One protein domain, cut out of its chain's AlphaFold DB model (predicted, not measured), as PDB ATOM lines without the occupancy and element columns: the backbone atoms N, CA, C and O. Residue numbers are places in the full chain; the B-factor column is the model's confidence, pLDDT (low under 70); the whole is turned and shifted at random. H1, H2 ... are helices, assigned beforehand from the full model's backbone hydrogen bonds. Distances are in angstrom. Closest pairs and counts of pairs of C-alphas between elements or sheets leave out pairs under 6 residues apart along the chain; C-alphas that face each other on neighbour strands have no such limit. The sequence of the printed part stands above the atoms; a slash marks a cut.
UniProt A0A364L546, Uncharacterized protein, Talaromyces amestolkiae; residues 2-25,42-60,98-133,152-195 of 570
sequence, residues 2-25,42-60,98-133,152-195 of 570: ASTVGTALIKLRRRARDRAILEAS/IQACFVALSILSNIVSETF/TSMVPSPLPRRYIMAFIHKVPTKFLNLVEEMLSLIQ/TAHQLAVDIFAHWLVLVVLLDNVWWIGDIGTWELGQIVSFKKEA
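AT A GLANCE: This is residues 2 to 25, 42 to 60, 98 to 133 and 152 to 195 of the 570 residues of an uncharacterized protein of Talaromyces amestolkiae (UniProt A0A364L546). Helices H1, H2, H3 and H5 form an up-and-down bundle, each running against the one before; H4 crosses H5, and H6 folds back on H5. The printed part has 123 residues with six named helices, H1 to H6 in order along the chain, and no named strand; its class is all helix, with 98 of the 123 printed residues in the helices, and it is compact, with a radius of gyration of the C-alphas of 15.0 A and spans of 48 by 30 by 27 A.

HOW THE PARTS SIT: Start at H1, residues 2 to 25; it touches H2, residues 42 to 59, closest at C-alphas 9 and 53, 7.2 A. H3, residues 106 to 116, touches H2, closest at C-alphas 106 and 59, 5.3 A. H4, residues 119 to 132, touches the hub H5, residues 152 to 169, about perpendicular at 86 degrees, closest at C-alphas 124 and 154, 5.1 A. H6, residues 182 to 194, forms a hairpin with H5. Every O i to N i+4 pair is within hydrogen-bond range in H2, H4 and H6; 18 of 20 in H1, 4 of 7 in H3, 13 of 14 in H5.

IN THESE COORDINATES: Find C-alpha 2 at (40.258, -10.451, -27.338); H1 runs 35.0 A. H6 ends at (41.405, 16.761, -41.018).

THE WHOLE: Cuts after 25, 60 and 133 leave C-alpha gaps of 14.2, 26.4 and 19.9 A. H5 to H6 is a long link. Low pLDDT includes residues 98 to 109.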
ATOM      1  N   ALA A   2      38.955  -9.975 -27.847       56.22
ATOM      2  CA  ALA A   2      40.258 -10.451 -27.338       56.22
ATOM      3  C   ALA A   2      41.316 -10.685 -28.450       56.22
ATOM      4  O   ALA A   2      42.455 -10.237 -28.337       56.22
ATOM      5  N   SER A   3      40.906 -11.274 -29.581       60.16
ATOM      6  CA  SER A   3      41.743 -11.482 -30.776       60.16
ATOM      7  C   SER A   3      42.218 -10.193 -31.472       60.16
ATOM      8  O   SER A   3      43.336 -10.132 -31.988       60.16
ATOM      9  N   THR A   4      41.384  -9.149 -31.493       76.25
ATOM     10  CA  THR A   4      41.680  -7.876 -32.167       76.25
ATOM     11  C   THR A   4      42.501  -6.939 -31.280       76.25
ATOM     12  O   THR A   4      43.498  -6.391 -31.750       76.25
ATOM     13  N   VAL A   5      42.164  -6.837 -29.988       77.56
ATOM     14  CA  VAL A   5      42.888  -6.024 -28.991       77.56
ATOM     15  C   VAL A   5      44.345  -6.482 -28.856       77.56
ATOM     16  O   VAL A   5      45.251  -5.651 -28.895       77.56
ATOM     17  N   GLY A   6      44.604  -7.795 -28.764       76.31
ATOM     18  CA  GLY A   6      45.973  -8.319 -28.660       76.31
ATOM     19  C   GLY A   6      46.841  -7.952 -29.871       76.31
ATOM     20  O   GLY A   6      47.975  -7.495 -29.722       76.31
ATOM     21  N   THR A   7      46.279  -8.057 -31.078       80.56
ATOM     22  CA  THR A   7      46.959  -7.678 -32.327       80.56
ATOM     23  C   THR A   7      47.216  -6.167 -32.397       80.56
ATOM     24  O   THR A   7      48.310  -5.742 -32.782       80.56
ATOM     25  N   ALA A   8      46.247  -5.346 -31.981       80.62
ATOM     26  CA  ALA A   8      46.380  -3.890 -31.919       80.62
ATOM     27  C   ALA A   8      47.476  -3.452 -30.934       80.62
ATOM     28  O   ALA A   8      48.346  -2.660 -31.292       80.62
ATOM     29  N   LEU A   9      47.512  -4.040 -29.736       79.88
ATOM     30  CA  LEU A   9      48.517  -3.747 -28.713       79.88
ATOM     31  C   LEU A   9      49.942  -4.134 -29.161       79.88
ATOM     32  O   LEU A   9      50.902  -3.415 -28.873       79.88
ATOM     33  N   ILE A  10      50.094  -5.225 -29.922       81.25
ATOM     34  CA  ILE A  10      51.375  -5.607 -30.542       81.25
ATOM     35  C   ILE A  10      51.804  -4.577 -31.601       81.25
ATOM     36  O   ILE A  10      52.977  -4.184 -31.616       81.25
ATOM     37  N   LYS A  11      50.879  -4.103 -32.456       81.62
ATOM     38  CA  LYS A  11      51.140  -3.012 -33.419       81.62
ATOM     39  C   LYS A  11      51.553  -1.723 -32.682       81.62
ATOM     40  O   LYS A  11      52.594  -1.156 -33.012       81.62
ATOM     41  N   LEU A  12      50.822  -1.316 -31.640       81.50
ATOM     42  CA  LEU A  12      51.119  -0.142 -30.804       81.50
ATOM     43  C   LEU A  12      52.511  -0.232 -30.151       81.50
ATOM     44  O   LEU A  12      53.316   0.689 -30.275       81.50
ATOM     45  N   ARG A  13      52.857  -1.375 -29.539       82.00
ATOM     46  CA  ARG A  13      54.185  -1.611 -28.933       82.00
ATOM     47  C   ARG A  13      55.320  -1.682 -29.960       82.00
ATOM     48  O   ARG A  13      56.482  -1.516 -29.588       82.00
ATOM     49  N   ARG A  14      55.034  -1.963 -31.235       78.81
ATOM     50  CA  ARG A  14      56.016  -1.822 -32.322       78.81
ATOM     51  C   ARG A  14      56.242  -0.338 -32.623       78.81
ATOM     52  O   ARG A  14      57.343   0.139 -32.375       78.81
ATOM     53  N   ARG A  15      55.178   0.411 -32.951       76.25
ATOM     54  CA  ARG A  15      55.244   1.862 -33.233       76.25
ATOM     55  C   ARG A  15      55.918   2.668 -32.118       76.25
ATOM     56  O   ARG A  15      56.725   3.541 -32.409       76.25
ATOM     57  N   ALA A  16      55.630   2.355 -30.854       77.19
ATOM     58  CA  ALA A  16      56.258   3.004 -29.701       77.19
ATOM     59  C   ALA A  16      57.788   2.814 -29.666       77.19
ATOM     60  O   ALA A  16      58.521   3.756 -29.374       77.19
ATOM     61  N   ARG A  17      58.281   1.611 -29.998       77.88
ATOM     62  CA  ARG A  17      59.723   1.322 -30.073       77.88
ATOM     63  C   ARG A  17      60.372   1.970 -31.287       77.88
ATOM     64  O   ARG A  17      61.421   2.580 -31.133       77.88
ATOM     65  N   ASP A  18      59.733   1.889 -32.450       73.81
ATOM     66  CA  ASP A  18      60.252   2.486 -33.684       73.81
ATOM     67  C   ASP A  18      60.412   4.014 -33.529       73.81
ATOM     68  O   ASP A  18      61.435   4.574 -33.918       73.81
ATOM     69  N   ARG A  19      59.453   4.681 -32.864       69.44
ATOM     70  CA  ARG A  19      59.519   6.115 -32.523       69.44
ATOM     71  C   ARG A  19      60.640   6.450 -31.533       69.44
ATOM     72  O   ARG A  19      61.366   7.408 -31.760       69.44
ATOM     73  N   ALA A  20      60.823   5.652 -30.479       69.50
ATOM     74  CA  ALA A  20      61.912   5.866 -29.521       69.50
ATOM     75  C   ALA A  20      63.307   5.673 -30.147       69.50
ATOM     76  O   ALA A  20      64.247   6.372 -29.778       69.50
ATOM     77  N   ILE A  21      63.439   4.762 -31.118       70.25
ATOM     78  CA  ILE A  21      64.672   4.587 -31.902       70.25
ATOM     79  C   ILE A  21      64.904   5.797 -32.819       70.25
ATOM     80  O   ILE A  21      66.034   6.275 -32.908       70.25
ATOM     81  N   LEU A  22      63.852   6.320 -33.461       67.50
ATOM     82  CA  LEU A  22      63.938   7.516 -34.303       67.50
ATOM     83  C   LEU A  22      64.414   8.740 -33.500       67.50
ATOM     84  O   LEU A  22      65.329   9.437 -33.934       67.50
ATOM     85  N   GLU A  23      63.849   8.971 -32.314       67.25
ATOM     86  CA  GLU A  23      64.222  10.107 -31.462       67.25
ATOM     87  C   GLU A  23      65.660   9.980 -30.941       67.25
ATOM     88  O   GLU A  23      66.448  10.907 -31.115       67.25
ATOM     89  N   ALA A  24      66.060   8.794 -30.466       63.84
ATOM     90  CA  ALA A  24      67.450   8.522 -30.089       63.84
ATOM     91  C   ALA A  24      68.440   8.686 -31.263       63.84
ATOM     92  O   ALA A  24      69.594   9.058 -31.054       63.84
ATOM     93  N   SER A  25      68.009   8.431 -32.507       62.38
ATOM     94  CA  SER A  25      68.838   8.660 -33.700       62.38
ATOM     95  C   SER A  25      68.949  10.137 -34.096       62.38
ATOM     96  O   SER A  25      69.991  10.540 -34.609       62.38
ATOM     97  N   ILE A  42      58.720  10.444 -23.130       79.81
ATOM     98  CA  ILE A  42      58.635   9.127 -23.779       79.81
ATOM     99  C   ILE A  42      58.650   8.022 -22.719       79.81
ATOM    100  O   ILE A  42      57.882   7.061 -22.807       79.81
ATOM    101  N   GLN A  43      59.488   8.155 -21.685       80.44
ATOM    102  CA  GLN A  43      59.534   7.187 -20.587       80.44
ATOM    103  C   GLN A  43      58.172   7.081 -19.877       80.44
ATOM    104  O   GLN A  43      57.707   5.968 -19.616       80.44
ATOM    105  N   ALA A  44      57.487   8.205 -19.636       80.44
ATOM    106  CA  ALA A  44      56.129   8.208 -19.091       80.44
ATOM    107  C   ALA A  44      55.124   7.502 -20.023       80.44
ATOM    108  O   ALA A  44      54.292   6.724 -19.550       80.44
ATOM    109  N   CYS A  45      55.248   7.687 -21.341       82.69
ATOM    110  CA  CYS A  45      54.434   6.982 -22.335       82.69
ATOM    111  C   CYS A  45      54.686   5.464 -22.346       82.69
ATOM    112  O   CYS A  45      53.737   4.685 -22.428       82.69
ATOM    113  N   PHE A  46      55.933   5.004 -22.200       82.56
ATOM    114  CA  PHE A  46      56.228   3.569 -22.077       82.56
ATOM    115  C   PHE A  46      55.653   2.948 -20.798       82.56
ATOM    116  O   PHE A  46      55.181   1.810 -20.838       82.56
ATOM    117  N   VAL A  47      55.645   3.689 -19.684       81.25
ATOM    118  CA  VAL A  47      54.986   3.257 -18.441       81.25
ATOM    119  C   VAL A  47      53.465   3.195 -18.626       81.25
ATOM    120  O   VAL A  47      52.849   2.204 -18.242       81.25
ATOM    121  N   ALA A  48      52.848   4.176 -19.289       81.19
ATOM    122  CA  ALA A  48      51.423   4.107 -19.615       81.19
ATOM    123  C   ALA A  48      51.091   2.900 -20.517       81.19
ATOM    124  O   ALA A  48      50.145   2.158 -20.251       81.19
ATOM    125  N   LEU A  49      51.915   2.628 -21.533       84.94
ATOM    126  CA  LEU A  49      51.744   1.477 -22.421       84.94
ATOM    127  C   LEU A  49      51.881   0.126 -21.695       84.94
ATOM    128  O   LEU A  49      51.169  -0.825 -22.040       84.94
ATOM    129  N   SER A  50      52.768   0.002 -20.702       82.38
ATOM    130  CA  SER A  50      52.891  -1.233 -19.912       82.38
ATOM    131  C   SER A  50      51.684  -1.435 -18.991       82.38
ATOM    132  O   SER A  50      51.142  -2.539 -18.943       82.38
ATOM    133  N   ILE A  51      51.174  -0.369 -18.368       82.56
ATOM    134  CA  ILE A  51      49.944  -0.398 -17.563       82.56
ATOM    135  C   ILE A  51      48.738  -0.803 -18.421       82.56
ATOM    136  O   ILE A  51      48.000  -1.708 -18.031       82.56
ATOM    137  N   LEU A  52      48.569  -0.207 -19.609       83.38
ATOM    138  CA  LEU A  52      47.505  -0.582 -20.550       83.38
ATOM    139  C   LEU A  52      47.618  -2.056 -20.967       83.38
ATOM    140  O   LEU A  52      46.614  -2.763 -21.028       83.38
ATOM    141  N   SER A  53      48.844  -2.535 -21.202       84.25
ATOM    142  CA  SER A  53      49.093  -3.940 -21.542       84.25
ATOM    143  C   SER A  53      48.646  -4.891 -20.429       84.25
ATOM    144  O   SER A  53      47.988  -5.890 -20.711       84.25
ATOM    145  N   ASN A  54      48.971  -4.560 -19.177       83.06
ATOM    146  CA  ASN A  54      48.621  -5.373 -18.014       83.06
ATOM    147  C   ASN A  54      47.099  -5.401 -17.797       83.06
ATOM    148  O   ASN A  54      46.527  -6.473 -17.615       83.06
ATOM    149  N   ILE A  55      46.432  -4.247 -17.922       82.00
ATOM    150  CA  ILE A  55      44.966  -4.129 -17.853       82.00
ATOM    151  C   ILE A  55      44.292  -5.000 -18.917       82.00
ATOM    152  O   ILE A  55      43.328  -5.701 -18.612       82.00
ATOM    153  N   VAL A  56      44.802  -5.004 -20.153       79.62
ATOM    154  CA  VAL A  56      44.287  -5.865 -21.230       79.62
ATOM    155  C   VAL A  56      44.451  -7.348 -20.887       79.62
ATOM    156  O   VAL A  56      43.499  -8.101 -21.079       79.62
ATOM    157  N   SER A  57      45.596  -7.777 -20.342       79.50
ATOM    158  CA  SER A  57      45.795  -9.183 -19.941       79.50
ATOM    159  C   SER A  57      44.960  -9.610 -18.728       79.50
ATOM    160  O   SER A  57      44.494 -10.745 -18.694       79.50
ATOM    161  N   GLU A  58      44.729  -8.715 -17.763       76.88
ATOM    162  CA  GLU A  58      43.844  -8.962 -16.611       76.88
ATOM    163  C   GLU A  58      42.364  -9.000 -17.034       76.88
ATOM    164  O   GLU A  58      41.571  -9.745 -16.464       76.88
ATOM    165  N   THR A  59      41.992  -8.227 -18.061       70.69
ATOM    166  CA  THR A  59      40.613  -8.147 -18.575       70.69
ATOM    167  C   THR A  59      40.270  -9.277 -19.551       70.69
ATOM    168  O   THR A  59      39.131  -9.743 -19.579       70.69
ATOM    169  N   PHE A  60      41.238  -9.726 -20.353       75.38
ATOM    170  CA  PHE A  60      41.071 -10.767 -21.369       75.38
ATOM    171  C   PHE A  60      42.141 -11.864 -21.208       75.38
ATOM    172  O   PHE A  60      43.045 -11.961 -22.044       75.38
ATOM    173  N   THR A  98      35.076  -2.685   2.854       42.03
ATOM    174  CA  THR A  98      36.216  -1.758   2.984       42.03
ATOM    175  C   THR A  98      37.045  -1.612   1.699       42.03
ATOM    176  O   THR A  98      38.114  -1.010   1.726       42.03
ATOM    177  N   SER A  99      36.563  -2.120   0.554       45.94
ATOM    178  CA  SER A  99      37.213  -2.021  -0.772       45.94
ATOM    179  C   SER A  99      38.580  -2.731  -0.905       45.94
ATOM    180  O   SER A  99      39.288  -2.561  -1.904       45.94
ATOM    181  N   MET A 100      38.953  -3.578   0.062       35.59
ATOM    182  CA  MET A 100      40.249  -4.274   0.084       35.59
ATOM    183  C   MET A 100      40.281  -5.571  -0.747       35.59
ATOM    184  O   MET A 100      41.358  -6.122  -0.957       35.59
ATOM    185  N   VAL A 101      39.145  -6.036  -1.286       36.84
ATOM    186  CA  VAL A 101      39.094  -7.136  -2.274       36.84
ATOM    187  C   VAL A 101      38.757  -6.591  -3.674       36.84
ATOM    188  O   VAL A 101      37.738  -5.913  -3.834       36.84
ATOM    189  N   PRO A 102      39.560  -6.882  -4.718       39.50
ATOM    190  CA  PRO A 102      39.190  -6.599  -6.103       39.50
ATOM    191  C   PRO A 102      38.016  -7.471  -6.567       39.50
ATOM    192  O   PRO A 102      38.051  -8.693  -6.443       39.50
ATOM    193  N   SER A 103      36.990  -6.852  -7.149       41.59
ATOM    194  CA  SER A 103      35.952  -7.570  -7.891       41.59
ATOM    195  C   SER A 103      36.436  -7.884  -9.318       41.59
ATOM    196  O   SER A 103      37.135  -7.057  -9.909       41.59
ATOM    197  N   PRO A 104      36.042  -9.029  -9.915       49.19
ATOM    198  CA  PRO A 104      36.434  -9.430 -11.271       49.19
ATOM    199  C   PRO A 104      35.612  -8.683 -12.338       49.19
ATOM    200  O   PRO A 104      35.026  -9.278 -13.237       49.19
ATOM    201  N   LEU A 105      35.507  -7.360 -12.202       55.81
ATOM    202  CA  LEU A 105      34.790  -6.493 -13.126       55.81
ATOM    203  C   LEU A 105      35.810  -5.817 -14.055       55.81
ATOM    204  O   LEU A 105      36.537  -4.943 -13.570       55.81
ATOM    205  N   PRO A 106      35.825  -6.125 -15.371       60.59
ATOM    206  CA  PRO A 106      36.617  -5.420 -16.390       60.59
ATOM    207  C   PRO A 106      36.651  -3.899 -16.210       60.59
ATOM    208  O   PRO A 106      37.696  -3.266 -16.316       60.59
ATOM    209  N   ARG A 107      35.509  -3.327 -15.812       65.81
ATOM    210  CA  ARG A 107      35.330  -1.914 -15.468       65.81
ATOM    211  C   ARG A 107      36.341  -1.374 -14.445       65.81
ATOM    212  O   ARG A 107      36.832  -0.270 -14.652       65.81
ATOM    213  N   ARG A 108      36.668  -2.097 -13.359       65.31
ATOM    214  CA  ARG A 108      37.661  -1.622 -12.364       65.31
ATOM    215  C   ARG A 108      39.058  -1.599 -12.975       65.31
ATOM    216  O   ARG A 108      39.792  -0.650 -12.735       65.31
ATOM    217  N   TYR A 109      39.408  -2.611 -13.762       69.44
ATOM    218  CA  TYR A 109      40.720  -2.723 -14.397       69.44
ATOM    219  C   TYR A 109      40.914  -1.663 -15.484       69.44
ATOM    220  O   TYR A 109      41.904  -0.936 -15.445       69.44
ATOM    221  N   ILE A 110      39.936  -1.493 -16.377       74.69
ATOM    222  CA  ILE A 110      39.953  -0.474 -17.436       74.69
ATOM    223  C   ILE A 110      39.972   0.941 -16.842       74.69
ATOM    224  O   ILE A 110      40.841   1.731 -17.200       74.69
ATOM    225  N   MET A 111      39.099   1.261 -15.878       76.75
ATOM    226  CA  MET A 111      39.077   2.600 -15.260       76.75
ATOM    227  C   MET A 111      40.285   2.875 -14.347       76.75
ATOM    228  O   MET A 111      40.660   4.031 -14.157       76.75
ATOM    229  N   ALA A 112      40.955   1.842 -13.820       77.62
ATOM    230  CA  ALA A 112      42.187   2.018 -13.048       77.62
ATOM    231  C   ALA A 112      43.369   2.538 -13.885       77.62
ATOM    232  O   ALA A 112      44.376   2.920 -13.294       77.62
ATOM    233  N   PHE A 113      43.269   2.579 -15.221       81.56
ATOM    234  CA  PHE A 113      44.295   3.159 -16.089       81.56
ATOM    235  C   PHE A 113      44.638   4.601 -15.691       81.56
ATOM    236  O   PHE A 113      45.786   4.861 -15.341       81.56
ATOM    237  N   ILE A 114      43.643   5.501 -15.643       80.94
ATOM    238  CA  ILE A 114      43.831   6.935 -15.339       80.94
ATOM    239  C   ILE A 114      44.578   7.136 -14.013       80.94
ATOM    240  O   ILE A 114      45.470   7.971 -13.922       80.94
ATOM    241  N   HIS A 115      44.249   6.345 -12.990       74.69
ATOM    242  CA  HIS A 115      44.852   6.468 -11.659       74.69
ATOM    243  C   HIS A 115      46.199   5.743 -11.503       74.69
ATOM    244  O   HIS A 115      46.860   5.919 -10.480       74.69
ATOM    245  N   LYS A 116      46.603   4.910 -12.471       75.81
ATOM    246  CA  LYS A 116      47.890   4.193 -12.464       75.81
ATOM    247  C   LYS A 116      48.948   4.854 -13.354       75.81
ATOM    248  O   LYS A 116      50.134   4.647 -13.101       75.81
ATOM    249  N   VAL A 117      48.560   5.588 -14.402       79.56
ATOM    250  CA  VAL A 117      49.518   6.230 -15.322       79.56
ATOM    251  C   VAL A 117      50.266   7.408 -14.675       79.56
ATOM    252  O   VAL A 117      49.731   8.058 -13.777       79.56
ATOM    253  N   PRO A 118      51.501   7.723 -15.116       85.94
ATOM    254  CA  PRO A 118      52.234   8.881 -14.609       85.94
ATOM    255  C   PRO A 118      51.513  10.197 -14.924       85.94
ATOM    256  O   PRO A 118      51.028  10.380 -16.038       85.94
ATOM    257  N   THR A 119      51.548  11.166 -14.008       79.25
ATOM    258  CA  THR A 119      50.992  12.515 -14.242       79.25
ATOM    259  C   THR A 119      51.579  13.181 -15.486       79.25
ATOM    260  O   THR A 119      50.840  13.756 -16.272       79.25
ATOM    261  N   LYS A 120      52.882  12.998 -15.750       78.88
ATOM    262  CA  LYS A 120      53.528  13.462 -16.992       78.88
ATOM    263  C   LYS A 120      52.826  12.968 -18.263       78.88
ATOM    264  O   LYS A 120      52.744  13.717 -19.219       78.88
ATOM    265  N   PHE A 121      52.314  11.735 -18.279       83.44
ATOM    266  CA  PHE A 121      51.555  11.216 -19.421       83.44
ATOM    267  C   PHE A 121      50.186  11.899 -19.545       83.44
ATOM    268  O   PHE A 121      49.774  12.217 -20.654       83.44
ATOM    269  N   LEU A 122      49.505  12.161 -18.423       83.06
ATOM    270  CA  LEU A 122      48.215  12.859 -18.428       83.06
ATOM    271  C   LEU A 122      48.352  14.296 -18.944       83.06
ATOM    272  O   LEU A 122      47.555  14.689 -19.785       83.06
ATOM    273  N   ASN A 123      49.400  15.026 -18.547       82.50
ATOM    274  CA  ASN A 123      49.670  16.375 -19.055       82.50
ATOM    275  C   ASN A 123      49.859  16.391 -20.587       82.50
ATOM    276  O   ASN A 123      49.273  17.225 -21.266       82.50
ATOM    277  N   LEU A 124      50.606  15.428 -21.151       81.94
ATOM    278  CA  LEU A 124      50.780  15.298 -22.611       81.94
ATOM    279  C   LEU A 124      49.453  15.035 -23.343       81.94
ATOM    280  O   LEU A 124      49.280  15.467 -24.483       81.94
ATOM    281  N   VAL A 125      48.528  14.297 -22.713       83.19
ATOM    282  CA  VAL A 125      47.179  14.047 -23.246       83.19
ATOM    283  C   VAL A 125      46.307  15.297 -23.118       83.19
ATOM    284  O   VAL A 125      45.612  15.629 -24.070       83.19
ATOM    285  N   GLU A 126      46.357  16.006 -21.990       82.38
ATOM    286  CA  GLU A 126      45.606  17.244 -21.748       82.38
ATOM    287  C   GLU A 126      46.007  18.346 -22.739       82.38
ATOM    288  O   GLU A 126      45.143  18.868 -23.441       82.38
ATOM    289  N   GLU A 127      47.308  18.608 -22.899       79.31
ATOM    290  CA  GLU A 127      47.842  19.563 -23.881       79.31
ATOM    291  C   GLU A 127      47.395  19.224 -25.313       79.31
ATOM    292  O   GLU A 127      47.012  20.107 -26.080       79.31
ATOM    293  N   MET A 128      47.382  17.936 -25.670       74.81
ATOM    294  CA  MET A 128      46.900  17.475 -26.974       74.81
ATOM    295  C   MET A 128      45.387  17.624 -27.145       74.81
ATOM    296  O   MET A 128      44.941  18.088 -28.190       74.81
ATOM    297  N   LEU A 129      44.582  17.265 -26.142       78.31
ATOM    298  CA  LEU A 129      43.127  17.421 -26.203       78.31
ATOM    299  C   LEU A 129      42.727  18.900 -26.280       78.31
ATOM    300  O   LEU A 129      41.817  19.235 -27.035       78.31
ATOM    301  N   SER A 130      43.443  19.794 -25.591       76.94
ATOM    302  CA  SER A 130      43.261  21.247 -25.704       76.94
ATOM    303  C   SER A 130      43.560  21.795 -27.104       76.94
ATOM    304  O   SER A 130      42.929  22.764 -27.511       76.94
ATOM    305  N   LEU A 131      44.482  21.180 -27.855       71.19
ATOM    306  CA  LEU A 131      44.767  21.534 -29.256       71.19
ATOM    307  C   LEU A 131      43.763  20.932 -30.254       71.19
ATOM    308  O   LEU A 131      43.616  21.452 -31.358       71.19
ATOM    309  N   ILE A 132      43.103  19.831 -29.884       68.56
ATOM    310  CA  ILE A 132      42.105  19.132 -30.708       68.56
ATOM    311  C   ILE A 132      40.715  19.780 -30.584       68.56
ATOM    312  O   ILE A 132      39.917  19.691 -31.515       68.56
ATOM    313  N   GLN A 133      40.408  20.441 -29.462       62.53
ATOM    314  CA  GLN A 133      39.127  21.129 -29.287       62.53
ATOM    315  C   GLN A 133      38.957  22.274 -30.306       62.53
ATOM    316  O   GLN A 133      39.849  23.117 -30.436       62.53
ATOM    317  N   THR A 152      57.422  13.897 -30.083       74.94
ATOM    318  CA  THR A 152      57.012  12.515 -30.380       74.94
ATOM    319  C   THR A 152      56.263  11.894 -29.198       74.94
ATOM    320  O   THR A 152      55.406  11.025 -29.395       74.94
ATOM    321  N   ALA A 153      56.556  12.356 -27.975       79.12
ATOM    322  CA  ALA A 153      55.889  11.938 -26.752       79.12
ATOM    323  C   ALA A 153      54.393  12.292 -26.748       79.12
ATOM    324  O   ALA A 153      53.584  11.398 -26.509       79.12
ATOM    325  N   HIS A 154      53.996  13.521 -27.106       80.25
ATOM    326  CA  HIS A 154      52.577  13.905 -27.231       80.25
ATOM    327  C   HIS A 154      51.828  12.998 -28.215       80.25
ATOM    328  O   HIS A 154      50.738  12.503 -27.929       80.25
ATOM    329  N   GLN A 155      52.439  12.709 -29.368       78.00
ATOM    330  CA  GLN A 155      51.838  11.847 -30.394       78.00
ATOM    331  C   GLN A 155      51.722  10.380 -29.961       78.00
ATOM    332  O   GLN A 155      50.850   9.650 -30.438       78.00
ATOM    333  N   LEU A 156      52.635   9.908 -29.110       79.50
ATOM    334  CA  LEU A 156      52.571   8.576 -28.515       79.50
ATOM    335  C   LEU A 156      51.531   8.530 -27.385       79.50
ATOM    336  O   LEU A 156      50.816   7.535 -27.266       79.50
ATOM    337  N   ALA A 157      51.400   9.609 -26.611       84.31
ATOM    338  CA  ALA A 157      50.425   9.733 -25.536       84.31
ATOM    339  C   ALA A 157      48.985   9.615 -26.059       84.31
ATOM    340  O   ALA A 157      48.219   8.789 -25.560       84.31
ATOM    341  N   VAL A 158      48.650  10.343 -27.133       84.44
ATOM    342  CA  VAL A 158      47.324  10.285 -27.780       84.44
ATOM    343  C   VAL A 158      47.030   8.910 -28.390       84.44
ATOM    344  O   VAL A 158      45.915   8.415 -28.248       84.44
ATOM    345  N   ASP A 159      48.009   8.240 -29.015       84.12
ATOM    346  CA  ASP A 159      47.805   6.888 -29.568       84.12
ATOM    347  C   ASP A 159      47.500   5.865 -28.458       84.12
ATOM    348  O   ASP A 159      46.582   5.054 -28.593       84.12
ATOM    349  N   ILE A 160      48.212   5.928 -27.327       85.75
ATOM    350  CA  ILE A 160      47.946   5.077 -26.153       85.75
ATOM    351  C   ILE A 160      46.577   5.411 -25.536       85.75
ATOM    352  O   ILE A 160      45.807   4.498 -25.233       85.75
ATOM    353  N   PHE A 161      46.244   6.697 -25.397       87.31
ATOM    354  CA  PHE A 161      44.964   7.147 -24.849       87.31
ATOM    355  C   PHE A 161      43.774   6.709 -25.716       87.31
ATOM    356  O   PHE A 161      42.812   6.156 -25.188       87.31
ATOM    357  N   ALA A 162      43.865   6.825 -27.043       86.69
ATOM    358  CA  ALA A 162      42.832   6.349 -27.964       86.69
ATOM    359  C   ALA A 162      42.619   4.825 -27.884       86.69
ATOM    360  O   ALA A 162      41.482   4.360 -27.924       86.69
ATOM    361  N   HIS A 163      43.683   4.031 -27.708       87.38
ATOM    362  CA  HIS A 163      43.545   2.585 -27.477       87.38
ATOM    363  C   HIS A 163      42.870   2.257 -26.135       87.38
ATOM    364  O   HIS A 163      42.193   1.234 -26.038       87.38
ATOM    365  N   TRP A 164      43.029   3.106 -25.114       88.00
ATOM    366  CA  TRP A 164      42.295   2.985 -23.856       88.00
ATOM    367  C   TRP A 164      40.825   3.415 -23.995       88.00
ATOM    368  O   TRP A 164      39.955   2.685 -23.529       88.00
ATOM    369  N   LEU A 165      40.529   4.518 -24.697       83.81
ATOM    370  CA  LEU A 165      39.155   4.982 -24.946       83.81
ATOM    371  C   LEU A 165      38.290   3.908 -25.613       83.81
ATOM    372  O   LEU A 165      37.153   3.703 -25.204       83.81
ATOM    373  N   VAL A 166      38.838   3.141 -26.561       83.81
ATOM    374  CA  VAL A 166      38.121   1.996 -27.151       83.81
ATOM    375  C   VAL A 166      37.705   0.980 -26.081       83.81
ATOM    376  O   VAL A 166      36.593   0.468 -26.130       83.81
ATOM    377  N   LEU A 167      38.555   0.692 -25.089       81.25
ATOM    378  CA  LEU A 167      38.188  -0.205 -23.986       81.25
ATOM    379  C   LEU A 167      37.091   0.389 -23.093       81.25
ATOM    380  O   LEU A 167      36.338  -0.382 -22.507       81.25
ATOM    381  N   VAL A 168      36.994   1.719 -22.992       77.31
ATOM    382  CA  VAL A 168      35.931   2.417 -22.251       77.31
ATOM    383  C   VAL A 168      34.599   2.328 -22.988       77.31
ATOM    384  O   VAL A 168      33.641   1.846 -22.397       77.31
ATOM    385  N   VAL A 169      34.563   2.668 -24.281       73.31
ATOM    386  CA  VAL A 169      33.366   2.559 -25.146       73.31
ATOM    387  C   VAL A 169      32.812   1.124 -25.176       73.31
ATOM    388  O   VAL A 169      31.617   0.884 -25.290       73.31
ATOM    389  N   LEU A 170      33.674   0.119 -25.012       70.94
ATOM    390  CA  LEU A 170      33.265  -1.289 -24.957       70.94
ATOM    391  C   LEU A 170      32.701  -1.742 -23.594       70.94
ATOM    392  O   LEU A 170      32.314  -2.907 -23.462       70.94
ATOM    393  N   LEU A 171      32.641  -0.870 -22.581       66.62
ATOM    394  CA  LEU A 171      31.999  -1.152 -21.287       66.62
ATOM    395  C   LEU A 171      30.483  -0.875 -21.280       66.62
ATOM    396  O   LEU A 171      29.842  -1.159 -20.261       66.62
ATOM    397  N   ASP A 172      29.909  -0.369 -22.378       53.38
ATOM    398  CA  ASP A 172      28.540   0.167 -22.469       53.38
ATOM    399  C   ASP A 172      27.414  -0.882 -22.439       53.38
ATOM    400  O   ASP A 172      26.606  -1.048 -23.347       53.38
ATOM    401  N   ASN A 173      27.308  -1.567 -21.303       49.53
ATOM    402  CA  ASN A 173      26.077  -2.208 -20.831       49.53
ATOM    403  C   ASN A 173      25.599  -1.570 -19.506       49.53
ATOM    404  O   ASN A 173      24.956  -2.220 -18.679       49.53
ATOM    405  N   VAL A 174      25.953  -0.301 -19.258       47.34
ATOM    406  CA  VAL A 174      25.716   0.405 -17.986       47.34
ATOM    407  C   VAL A 174      24.979   1.723 -18.240       47.34
ATOM    408  O   VAL A 174      25.605   2.759 -18.440       47.34
ATOM    409  N   TRP A 175      23.640   1.704 -18.166       41.00
ATOM    410  CA  TRP A 175      22.787   2.821 -18.625       41.00
ATOM    411  C   TRP A 175      23.101   4.195 -18.004       41.00
ATOM    412  O   TRP A 175      22.749   5.218 -18.580       41.00
ATOM    413  N   TRP A 176      23.705   4.241 -16.811       40.94
ATOM    414  CA  TRP A 176      23.949   5.492 -16.081       40.94
ATOM    415  C   TRP A 176      25.281   6.173 -16.405       40.94
ATOM    416  O   TRP A 176      25.517   7.268 -15.898       40.94
ATOM    417  N   ILE A 177      26.152   5.535 -17.192       43.56
ATOM    418  CA  ILE A 177      27.457   6.099 -17.555       43.56
ATOM    419  C   ILE A 177      27.369   7.010 -18.789       43.56
ATOM    420  O   ILE A 177      28.059   8.023 -18.811       43.56
ATOM    421  N   GLY A 178      26.448   6.741 -19.723       50.88
ATOM    422  CA  GLY A 178      26.293   7.530 -20.950       50.88
ATOM    423  C   GLY A 178      27.486   7.387 -21.898       50.88
ATOM    424  O   GLY A 178      28.332   6.523 -21.696       50.88
ATOM    425  N   ASP A 179      27.563   8.261 -22.899       55.88
ATOM    426  CA  ASP A 179      28.482   8.167 -24.048       55.88
ATOM    427  C   ASP A 179      29.958   8.526 -23.720       55.88
ATOM    428  O   ASP A 179      30.651   9.195 -24.489       55.88
ATOM    429  N   ILE A 180      30.457   8.136 -22.541       59.62
ATOM    430  CA  ILE A 180      31.794   8.506 -22.052       59.62
ATOM    431  C   ILE A 180      32.877   7.877 -22.934       59.62
ATOM    432  O   ILE A 180      33.032   6.657 -22.991       59.62
ATOM    433  N   GLY A 181      33.694   8.722 -23.561       65.44
ATOM    434  CA  GLY A 181      34.807   8.307 -24.405       65.44
ATOM    435  C   GLY A 181      34.467   8.187 -25.890       65.44
ATOM    436  O   GLY A 181      35.400   8.145 -26.693       65.44
ATOM    437  N   THR A 182      33.188   8.164 -26.291       69.88
ATOM    438  CA  THR A 182      32.819   8.156 -27.722       69.88
ATOM    439  C   THR A 182      33.047   9.530 -28.346       69.88
ATOM    440  O   THR A 182      33.605   9.615 -29.440       69.88
ATOM    441  N   TRP A 183      32.697  10.608 -27.634       73.81
ATOM    442  CA  TRP A 183      32.925  11.982 -28.079       73.81
ATOM    443  C   TRP A 183      34.422  12.274 -28.213       73.81
ATOM    444  O   TRP A 183      34.864  12.720 -29.272       73.81
ATOM    445  N   GLU A 184      35.216  11.950 -27.191       79.88
ATOM    446  CA  GLU A 184      36.669  12.141 -27.168       79.88
ATOM    447  C   GLU A 184      37.364  11.325 -28.266       79.88
ATOM    448  O   GLU A 184      38.224  11.846 -28.979       79.88
ATOM    449  N   LEU A 185      36.970  10.059 -28.448       81.94
ATOM    450  CA  LEU A 185      37.501   9.214 -29.519       81.94
ATOM    451  C   LEU A 185      37.112   9.766 -30.898       81.94
ATOM    452  O   LEU A 185      37.956   9.806 -31.792       81.94
ATOM    453  N   GLY A 186      35.881  10.261 -31.046       79.06
ATOM    454  CA  GLY A 186      35.400  10.937 -32.247       79.06
ATOM    455  C   GLY A 186      36.207  12.190 -32.586       79.06
ATOM    456  O   GLY A 186      36.616  12.341 -33.736       79.06
ATOM    457  N   GLN A 187      36.528  13.041 -31.602       79.00
ATOM    458  CA  GLN A 187      37.393  14.210 -31.818       79.00
ATOM    459  C   GLN A 187      38.784  13.797 -32.320       79.00
ATOM    460  O   GLN A 187      39.269  14.351 -33.305       79.00
ATOM    461  N   ILE A 188      39.413  12.787 -31.705       79.56
ATOM    462  CA  ILE A 188      40.743  12.305 -32.122       79.56
ATOM    463  C   ILE A 188      40.691  11.699 -33.541       79.56
ATOM    464  O   ILE A 188      41.610  11.909 -34.337       79.56
ATOM    465  N   VAL A 189      39.620  10.974 -33.892       80.69
ATOM    466  CA  VAL A 189      39.422  10.403 -35.238       80.69
ATOM    467  C   VAL A 189      39.197  11.499 -36.289       80.69
ATOM    468  O   VAL A 189      39.841  11.454 -37.338       80.69
ATOM    469  N   SER A 190      38.352  12.498 -36.022       77.88
ATOM    470  CA  SER A 190      38.135  13.635 -36.933       77.88
ATOM    471  C   SER A 190      39.405  14.462 -37.114       77.88
ATOM    472  O   SER A 190      39.816  14.710 -38.244       77.88
ATOM    473  N   PHE A 191      40.114  14.775 -36.026       74.38
ATOM    474  CA  PHE A 191      41.393  15.484 -36.072       74.38
ATOM    475  C   PHE A 191      42.439  14.747 -36.921       74.38
ATOM    476  O   PHE A 191      43.116  15.356 -37.749       74.38
ATOM    477  N   LYS A 192      42.527  13.414 -36.800       73.25
ATOM    478  CA  LYS A 192      43.377  12.586 -37.672       73.25
ATOM    479  C   LYS A 192      42.964  12.692 -39.153       73.25
ATOM    480  O   LYS A 192      43.836  12.672 -40.022       73.25
ATOM    481  N   LYS A 193      41.663  12.779 -39.455       70.25
ATOM    482  CA  LYS A 193      41.131  12.894 -40.827       70.25
ATOM    483  C   LYS A 193      41.309  14.302 -41.425       70.25
ATOM    484  O   LYS A 193      41.475  14.410 -42.638       70.25
ATOM    485  N   GLU A 194      41.332  15.348 -40.600       63.44
ATOM    486  CA  GLU A 194      41.405  16.761 -41.018       63.44
ATOM    487  C   GLU A 194      42.816  17.381 -40.988       63.44
ATOM    488  O   GLU A 194      43.048  18.413 -41.623       63.44
ATOM    489  N   ALA A 195      43.784  16.801 -40.270       55.69
ATOM    490  CA  ALA A 195      45.090  17.432 -40.056       55.69
ATOM    491  C   ALA A 195      45.985  17.478 -41.316       55.69
ATOM    492  O   ALA A 195      46.668  16.514 -41.670       55.69
TER     493      ALA A 195